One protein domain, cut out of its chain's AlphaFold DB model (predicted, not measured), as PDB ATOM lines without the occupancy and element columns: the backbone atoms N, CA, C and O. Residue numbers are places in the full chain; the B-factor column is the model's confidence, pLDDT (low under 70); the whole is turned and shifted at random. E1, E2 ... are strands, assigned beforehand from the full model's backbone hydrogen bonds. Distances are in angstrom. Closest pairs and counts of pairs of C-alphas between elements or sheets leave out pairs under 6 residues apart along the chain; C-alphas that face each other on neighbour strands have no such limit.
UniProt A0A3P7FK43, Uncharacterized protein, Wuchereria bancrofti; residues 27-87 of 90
ATOM      1  N   GLN A  27     -16.971 -22.234 -12.445       73.41
ATOM      2  CA  GLN A  27     -18.355 -21.799 -12.582       73.41
ATOM      3  C   GLN A  27     -18.813 -21.951 -14.038       73.41
ATOM      4  O   GLN A  27     -18.091 -21.522 -14.945       73.41
ATOM      5  N   PRO A  28     -20.006 -22.520 -14.284       78.06
ATOM      6  CA  PRO A  28     -20.593 -22.511 -15.612       78.06
ATOM      7  C   PRO A  28     -20.905 -21.079 -16.048       78.06
ATOM      8  O   PRO A  28     -21.461 -20.280 -15.294       78.06
ATOM      9  N   GLN A  29     -20.576 -20.766 -17.294       81.55
ATOM     10  CA  GLN A  29     -21.020 -19.565 -17.978       81.55
ATOM     11  C   GLN A  29     -22.397 -19.828 -18.576       81.55
ATOM     12  O   GLN A  29     -22.578 -20.777 -19.336       81.55
ATOM     13  N   ILE A  30     -23.364 -18.976 -18.246       82.99
ATOM     14  CA  ILE A  30     -24.720 -19.048 -18.787       82.99
ATOM     15  C   ILE A  30     -24.897 -17.885 -19.760       82.99
ATOM     16  O   ILE A  30     -24.645 -16.735 -19.406       82.99
ATOM     17  N   GLY A  31     -25.322 -18.187 -20.981       86.21
ATOM     18  CA  GLY A  31     -25.546 -17.203 -22.033       86.21
ATOM     19  C   GLY A  31     -26.896 -17.384 -22.710       86.21
ATOM     20  O   GLY A  31     -27.379 -18.505 -22.849       86.21
ATOM     21  N   ILE A  32     -27.484 -16.277 -23.161       88.02
ATOM     22  CA  ILE A  32     -28.694 -16.272 -23.985       88.02
ATOM     23  C   ILE A  32     -28.326 -15.729 -25.363       88.02
ATOM     24  O   ILE A  32     -27.690 -14.682 -25.459       88.02
ATOM     25  N   TYR A  33     -28.728 -16.430 -26.418       89.57
ATOM     26  CA  TYR A  33     -28.425 -16.081 -27.807       89.57
ATOM     27  C   TYR A  33     -29.709 -15.923 -28.616       89.57
ATOM     28  O   TYR A  33     -30.674 -16.646 -28.353       89.57
ATOM     29  N   PRO A  34     -29.751 -15.013 -29.604       89.64
ATOM     30  CA  PRO A  34     -30.935 -14.836 -30.429       89.64
ATOM     31  C   PRO A  34     -31.117 -16.030 -31.369       89.64
ATOM     32  O   PRO A  34     -30.171 -16.476 -32.019       89.64
ATOM     33  N   GLY A  35     -32.350 -16.522 -31.477       89.59
ATOM     34  CA  GLY A  35     -32.687 -17.648 -32.341       89.59
ATOM     35  C   GLY A  35     -32.010 -18.951 -31.914       89.59
ATOM     36  O   GLY A  35     -31.858 -19.228 -30.724       89.59
ATOM     37  N   PHE A  36     -31.634 -19.758 -32.907       84.46
ATOM     38  CA  PHE A  36     -30.959 -21.040 -32.716       84.46
ATOM     39  C   PHE A  36     -29.442 -20.852 -32.751       84.46
ATOM     40  O   PHE A  36     -28.899 -20.334 -33.729       84.46
ATOM     41  N   LEU A  37     -28.761 -21.280 -31.689       81.32
ATOM     42  CA  LEU A  37     -27.303 -21.319 -31.646       81.32
ATOM     43  C   LEU A  37     -26.795 -22.643 -32.235       81.32
ATOM     44  O   LEU A  37     -27.211 -23.715 -31.802       81.32
ATOM     45  N   ASP A  38     -25.864 -22.568 -33.183       80.11
ATOM     46  CA  ASP A  38     -25.097 -23.732 -33.634       80.11
ATOM     47  C   ASP A  38     -24.025 -24.085 -32.586       80.11
ATOM     48  O   ASP A  38     -23.236 -23.227 -32.184       80.11
ATOM     49  N   LEU A  39     -23.995 -25.353 -32.157       70.23
ATOM     50  CA  LEU A  39     -23.081 -25.888 -31.140       70.23
ATOM     51  C   LEU A  39     -21.602 -25.723 -31.510       70.23
ATOM     52  O   LEU A  39     -20.756 -25.645 -30.620       70.23
ATOM     53  N   TYR A  40     -21.286 -25.665 -32.804       78.03
ATOM     54  CA  TYR A  40     -19.917 -25.489 -33.295       78.03
ATOM     55  C   TYR A  40     -19.589 -24.036 -33.639       78.03
ATOM     56  O   TYR A  40     -18.449 -23.717 -33.987       78.03
ATOM     57  N   SER A  41     -20.566 -23.137 -33.546       72.55
ATOM     58  CA  SER A  41     -20.360 -21.738 -33.872       72.55
ATOM     59  C   SER A  41     -19.660 -21.016 -32.728       72.55
ATOM     60  O   SER A  41     -20.099 -21.028 -31.581       72.55
ATOM     61  N   ALA A  42     -18.586 -20.300 -33.053       74.24
ATOM     62  CA  ALA A  42     -17.890 -19.420 -32.115       74.24
ATOM     63  C   ALA A  42     -18.648 -18.102 -31.851       74.24
ATOM     64  O   ALA A  42     -18.036 -17.121 -31.424       74.24
ATOM     65  N   ASN A  43     -19.951 -18.049 -32.147       74.56
ATOM     66  CA  ASN A  43     -20.777 -16.863 -31.974       74.56
ATOM     67  C   ASN A  43     -20.770 -16.424 -30.502       74.56
ATOM     68  O   ASN A  43     -21.117 -17.193 -29.611       74.56
ATOM     69  N   ARG A  44     -20.365 -15.174 -30.260       78.25
ATOM     70  CA  ARG A  44     -20.310 -14.550 -28.927       78.25
ATOM     71  C   ARG A  44     -21.362 -13.458 -28.757       78.25
ATOM     72  O   ARG A  44     -21.234 -12.628 -27.864       78.25
ATOM     73  N   ASN A  45     -22.368 -13.412 -29.627       84.73
ATOM     74  CA  ASN A  45     -23.417 -12.399 -29.583       84.73
ATOM     75  C   ASN A  45     -24.459 -12.781 -28.530       84.73
ATOM     76  O   ASN A  45     -25.555 -13.244 -28.850       84.73
ATOM     77  N   PHE A  46     -24.082 -12.608 -27.267       86.50
ATOM     78  CA  PHE A  46     -25.006 -12.720 -26.152       86.50
ATOM     79  C   PHE A  46     -26.037 -11.594 -26.220       86.50
ATOM     80  O   PHE A  46     -25.722 -10.457 -26.575       86.50
ATOM     81  N   VAL A  47     -27.266 -11.912 -25.839       86.99
ATOM     82  CA  VAL A  47     -28.318 -10.929 -25.596       86.99
ATOM     83  C   VAL A  47     -28.261 -10.558 -24.123       86.99
ATOM     84  O   VAL A  47     -28.338 -11.435 -23.260       86.99
ATOM     85  N   ASN A  48     -28.117  -9.268 -23.818       87.14
ATOM     86  CA  ASN A  48     -28.216  -8.826 -22.432       87.14
ATOM     87  C   ASN A  48     -29.654  -8.998 -21.946       87.14
ATOM     88  O   ASN A  48     -30.603  -8.879 -22.716       87.14
ATOM     89  N   SER A  49     -29.840  -9.208 -20.646       81.44
ATOM     90  CA  SER A  49     -31.176  -9.429 -20.082       81.44
ATOM     91  C   SER A  49     -32.161  -8.279 -20.344       81.44
ATOM     92  O   SER A  49     -33.357  -8.530 -20.444       81.44
ATOM     93  N   GLY A  50     -31.674  -7.039 -20.483       86.07
ATOM     94  CA  GLY A  50     -32.501  -5.872 -20.823       86.07
ATOM     95  C   GLY A  50     -32.923  -5.792 -22.294       86.07
ATOM     96  O   GLY A  50     -33.872  -5.079 -22.603       86.07
ATOM     97  N   ASP A  51     -32.264  -6.547 -23.173       89.48
ATOM     98  CA  ASP A  51     -32.497  -6.545 -24.624       89.48
ATOM     99  C   ASP A  51     -33.387  -7.725 -25.066       89.48
ATOM    100  O   ASP A  51     -33.577  -7.968 -26.260       89.48
ATOM    101  N   LEU A  52     -33.921  -8.495 -24.111       88.94
ATOM    102  CA  LEU A  52     -34.816  -9.616 -24.384       88.94
ATOM    103  C   LEU A  52     -36.197  -9.113 -24.821       88.94
ATOM    104  O   LEU A  52     -36.854  -8.342 -24.122       88.94
ATOM    105  N   ILE A  53     -36.661  -9.614 -25.962       91.15
ATOM    106  CA  ILE A  53     -37.950  -9.289 -26.566       91.15
ATOM    107  C   ILE A  53     -38.892 -10.478 -26.372       91.15
ATOM    108  O   ILE A  53     -38.628 -11.598 -26.814       91.15
ATOM    109  N   THR A  54     -40.028 -10.234 -25.721       89.43
ATOM    110  CA  THR A  54     -41.059 -11.256 -25.508       89.43
ATOM    111  C   THR A  54     -41.535 -11.851 -26.834       89.43
ATOM    112  O   THR A  54     -41.874 -11.126 -27.765       89.43
ATOM    113  N   GLY A  55     -41.607 -13.184 -26.900       89.34
ATOM    114  CA  GLY A  55     -42.073 -13.920 -28.080       89.34
ATOM    115  C   GLY A  55     -40.989 -14.215 -29.119       89.34
ATOM    116  O   GLY A  55     -41.244 -14.973 -30.052       89.34
ATOM    117  N   GLN A  56     -39.778 -13.679 -28.954       91.04
ATOM    118  CA  GLN A  56     -38.650 -14.028 -29.806       91.04
ATOM    119  C   GLN A  56     -38.012 -15.352 -29.341       91.04
ATOM    120  O   GLN A  56     -37.863 -15.571 -28.136       91.04
ATOM    121  N   PRO A  57     -37.634 -16.259 -30.262       90.55
ATOM    122  CA  PRO A  57     -36.888 -17.454 -29.896       90.55
ATOM    123  C   PRO A  57     -35.480 -17.088 -29.422       90.55
ATOM    124  O   PRO A  57     -34.790 -16.279 -30.050       90.55
ATOM    125  N   TYR A  58     -35.044 -17.744 -28.351       88.87
ATOM    126  CA  TYR A  58     -33.698 -17.636 -27.804       88.87
ATOM    127  C   TYR A  58     -33.152 -19.019 -27.463       88.87
ATOM    128  O   TYR A  58     -33.904 -19.916 -27.081       88.87
ATOM    129  N   THR A  59     -31.832 -19.163 -27.536       88.28
ATOM    130  CA  THR A  59     -31.123 -20.345 -27.046       88.28
ATOM    131  C   THR A  59     -30.432 -20.025 -25.727       88.28
ATOM    132  O   THR A  59     -29.620 -19.100 -25.659       88.28
ATOM    133  N   LEU A  60     -30.724 -20.816 -24.692       84.88
ATOM    134  CA  LEU A  60     -29.959 -20.839 -23.448       84.88
ATOM    135  C   LEU A  60     -28.761 -21.780 -23.623       84.88
ATOM    136  O   LEU A  60     -28.935 -22.955 -23.936       84.88
ATOM    137  N   SER A  61     -27.556 -21.273 -23.408       83.26
ATOM    138  CA  SER A  61     -26.323 -22.055 -23.438       83.26
ATOM    139  C   SER A  61     -25.684 -22.065 -22.057       83.26
ATOM    140  O   SER A  61     -25.563 -21.019 -21.419       83.26
ATOM    141  N   ILE A  62     -25.257 -23.245 -21.615       80.68
ATOM    142  CA  ILE A  62     -24.410 -23.426 -20.439       80.68
ATOM    143  C   ILE A  62     -23.062 -23.930 -20.947       80.68
ATOM    144  O   ILE A  62     -22.985 -25.001 -21.545       80.68
ATOM    145  N   ARG A  63     -22.001 -23.160 -20.720       78.95
ATOM    146  CA  ARG A  63     -20.632 -23.498 -21.114       78.95
ATOM    147  C   ARG A  63     -19.749 -23.626 -19.882       78.95
ATOM    148  O   ARG A  63     -19.758 -22.762 -19.014       78.95
ATOM    149  N   MET A  64     -18.938 -24.671 -19.835       78.02
ATOM    150  CA  MET A  64     -17.884 -24.842 -18.836       78.02
ATOM    151  C   MET A  64     -16.561 -25.040 -19.568       78.02
ATOM    152  O   MET A  64     -16.498 -25.815 -20.519       78.02
ATOM    153  N   ASP A  65     -15.517 -24.332 -19.139       76.04
ATOM    154  CA  ASP A  65     -14.151 -24.546 -19.624       76.04
ATOM    155  C   ASP A  65     -13.387 -25.440 -18.627       76.04
ATOM    156  O   ASP A  65     -13.747 -25.522 -17.455       76.04
ATOM    157  N   ASN A  66     -12.302 -26.093 -19.058       71.85
ATOM    158  CA  ASN A  66     -11.482 -26.983 -18.214       71.85
ATOM    159  C   ASN A  66     -12.265 -28.139 -17.551       71.85
ATOM    160  O   ASN A  66     -12.027 -28.479 -16.386       71.85
ATOM    161  N   THR A  67     -13.207 -28.736 -18.289       70.80
ATOM    162  CA  THR A  67     -13.964 -29.914 -17.838       70.80
ATOM    163  C   THR A  67     -13.144 -31.200 -17.835       70.80
ATOM    164  O   THR A  67     -13.586 -32.208 -17.307       70.80
ATOM    165  N   ASP A  68     -11.924 -31.171 -18.365       69.94
ATOM    166  CA  ASP A  68     -10.970 -32.280 -18.332       69.94
ATOM    167  C   ASP A  68     -10.596 -32.713 -16.906       69.94
ATOM    168  O   ASP A  68     -10.168 -33.845 -16.691       69.94
ATOM    169  N   ARG A  69     -10.761 -31.821 -15.921       68.50
ATOM    170  CA  ARG A  69     -10.428 -32.097 -14.517       68.50
ATOM    171  C   ARG A  69     -11.566 -32.692 -13.695       68.50
ATOM    172  O   ARG A  69     -11.280 -33.245 -12.633       68.50
ATOM    173  N   TYR A  70     -12.816 -32.556 -14.136       69.38
ATOM    174  CA  TYR A  70     -13.984 -32.934 -13.342       69.38
ATOM    175  C   TYR A  70     -15.115 -33.447 -14.233       69.38
ATOM    176  O   TYR A  70     -15.506 -32.782 -15.189       69.38
ATOM    177  N   ASP A  71     -15.703 -34.581 -13.854       70.57
ATOM    178  CA  ASP A  71     -16.972 -35.025 -14.422       70.57
ATOM    179  C   ASP A  71     -18.092 -34.136 -13.873       70.57
ATOM    180  O   ASP A  71     -18.423 -34.170 -12.685       70.57
ATOM    181  N   TYR A  72     -18.665 -33.300 -14.735       71.48
ATOM    182  CA  TYR A  72     -19.805 -32.464 -14.384       71.48
ATOM    183  C   TYR A  72     -21.106 -33.166 -14.773       71.48
ATOM    184  O   TYR A  72     -21.317 -33.494 -15.938       71.48
ATOM    185  N   LEU A  73     -22.008 -33.333 -13.804       74.54
ATOM    186  CA  LEU A  73     -23.379 -33.776 -14.041       74.54
ATOM    187  C   LEU A  73     -24.330 -32.604 -13.807       74.54
ATOM    188  O   LEU A  73     -24.359 -32.037 -12.714       74.54
ATOM    189  N   ILE A  74     -25.143 -32.256 -14.807       76.09
ATOM    190  CA  ILE A  74     -26.250 -31.320 -14.584       76.09
ATOM    191  C   ILE A  74     -27.305 -32.061 -13.764       76.09
ATOM    192  O   ILE A  74     -27.990 -32.933 -14.283       76.09
ATOM    193  N   GLN A  75     -27.411 -31.760 -12.474       73.08
ATOM    194  CA  GLN A  75     -28.403 -32.405 -11.609       73.08
ATOM    195  C   GLN A  75     -29.797 -31.824 -11.829       73.08
ATOM    196  O   GLN A  75     -30.769 -32.568 -11.915       73.08
ATOM    197  N   SER A  76     -29.879 -30.499 -11.956       75.84
ATOM    198  CA  SER A  76     -31.116 -29.793 -12.250       75.84
ATOM    199  C   SER A  76     -30.855 -28.514 -13.038       75.84
ATOM    200  O   SER A  76     -29.770 -27.928 -12.982       75.84
ATOM    201  N   CYS A  77     -31.856 -28.072 -13.791       77.06
ATOM    202  CA  CYS A  77     -31.849 -26.777 -14.459       77.06
ATOM    203  C   CYS A  77     -33.228 -26.148 -14.306       77.06
ATOM    204  O   CYS A  77     -34.211 -26.694 -14.810       77.06
ATOM    205  N   THR A  78     -33.300 -25.009 -13.617       75.38
ATOM    206  CA  THR A  78     -34.556 -24.288 -13.409       75.38
ATOM    207  C   THR A  78     -34.471 -22.856 -13.922       75.38
ATOM    208  O   THR A  78     -33.449 -22.183 -13.788       75.38
ATOM    209  N   TYR A  79     -35.561 -22.361 -14.507       72.11
ATOM    210  CA  TYR A  79     -35.741 -20.945 -14.806       72.11
ATOM    211  C   TYR A  79     -36.660 -20.303 -13.776       72.11
ATOM    212  O   TYR A  79     -37.787 -20.756 -13.547       72.11
ATOM    213  N   ASN A  80     -36.164 -19.225 -13.162       74.89
ATOM    214  CA  ASN A  80     -36.878 -18.434 -12.159       74.89
ATOM    215  C   ASN A  80     -37.448 -19.278 -10.998       74.89
ATOM    216  O   ASN A  80     -38.521 -18.967 -10.484       74.89
ATOM    217  N   ASN A  81     -36.783 -20.384 -10.633       76.67
ATOM    218  CA  ASN A  81     -37.246 -21.357  -9.630       76.67
ATOM    219  C   ASN A  81     -38.675 -21.895  -9.864       76.67
ATOM    220  O   ASN A  81     -39.337 -22.312  -8.917       76.67
ATOM    221  N   LYS A  82     -39.179 -21.835 -11.103       78.29
ATOM    222  CA  LYS A  82     -40.561 -22.212 -11.448       78.29
ATOM    223  C   LYS A  82     -40.635 -23.244 -12.558       78.29
ATOM    224  O   LYS A  82     -41.488 -24.122 -12.515       78.29
ATOM    225  N   TYR A  83     -39.782 -23.108 -13.566       78.13
ATOM    226  CA  TYR A  83     -39.789 -23.982 -14.732       78.13
ATOM    227  C   TYR A  83     -38.589 -24.897 -14.663       78.13
ATOM    228  O   TYR A  83     -37.471 -24.410 -14.525       78.13
ATOM    229  N   HIS A  84     -38.826 -26.195 -14.757       77.32
ATOM    230  CA  HIS A  84     -37.794 -27.210 -14.685       77.32
ATOM    231  C   HIS A  84     -37.504 -27.728 -16.093       77.32
ATOM    232  O   HIS A  84     -38.413 -28.160 -16.798       77.32
ATOM    233  N   PHE A  85     -36.248 -27.631 -16.525       76.14
ATOM    234  CA  PHE A  85     -35.793 -28.158 -17.815       76.14
ATOM    235  C   PHE A  85     -35.093 -29.508 -17.668       76.14
ATOM    236  O   PHE A  85     -35.114 -30.316 -18.591       76.14
ATOM    237  N   ILE A  86     -34.457 -29.735 -16.517       75.01
ATOM    238  CA  ILE A  86     -33.796 -30.985 -16.133       75.01
ATOM    239  C   ILE A  86     -34.156 -31.204 -14.664       75.01
ATOM    240  O   ILE A  86     -33.829 -30.341 -13.847       75.01
ATOM    241  N   ASP A  87     -34.836 -32.309 -14.349       69.46
ATOM    242  CA  ASP A  87     -35.295 -32.609 -12.982       69.46
ATOM    243  C   ASP A  87     -34.519 -33.724 -12.282       69.46
ATOM    244  O   ASP A  87     -34.514 -33.757 -11.061       69.46
TER     245      ASP A  87
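AT A GLANCE: This is residues 27 to 87 of the 90 residues of an uncharacterized protein of Wuchereria bancrofti (UniProt A0A3P7FK43). With little regular structure, the domain is a larger strand hairpin, E1 and E2, with a long loop, residues 35 to 57, and a small separate hairpin, E3 and E4. Residues 66 to 71, in the link between the hairpins, stick out. The 61 printed residues are all strand by class, with four named strands in the order E1 E2 E3 E4, holding 19 residues, in two antiparallel sheets, and no named helix. The whole is loose, radius of gyration of the C-alphas 13.2 A, spanning 37 by 31 by 18 A.

IN THESE COORDINATES: E1, residues 29 to 34, spans 16.6 A from C-alpha 29 at (-21.020, -19.565, -17.978). E2, residues 58 to 63, spans 15.8 A. E3, residues 77 to 79, spans 7.0 A, and E4, residues 83 to 86, 9.3 A, ending at C-alpha 86 (-33.796, -30.985, -16.133).

HOW THE PARTS SIT: E1 and E2 are antiparallel at 157 degrees, with N 31 and O 61 within hydrogen-bond range at 2.9 A. E3 and E4 are antiparallel at 162 degrees, with N 79 and O 83 within range at 2.8 A. E1 and E2 are each apart from E3 and E4.

THE WHOLE: The C-alphas farthest apart, of Gly 55 and Arg 69, are 38.9 A apart. The printed part has no cut. The links E1 to E2 and E2 to E3 are long. Residues 68 to 70 and 87 have pLDDT under 70.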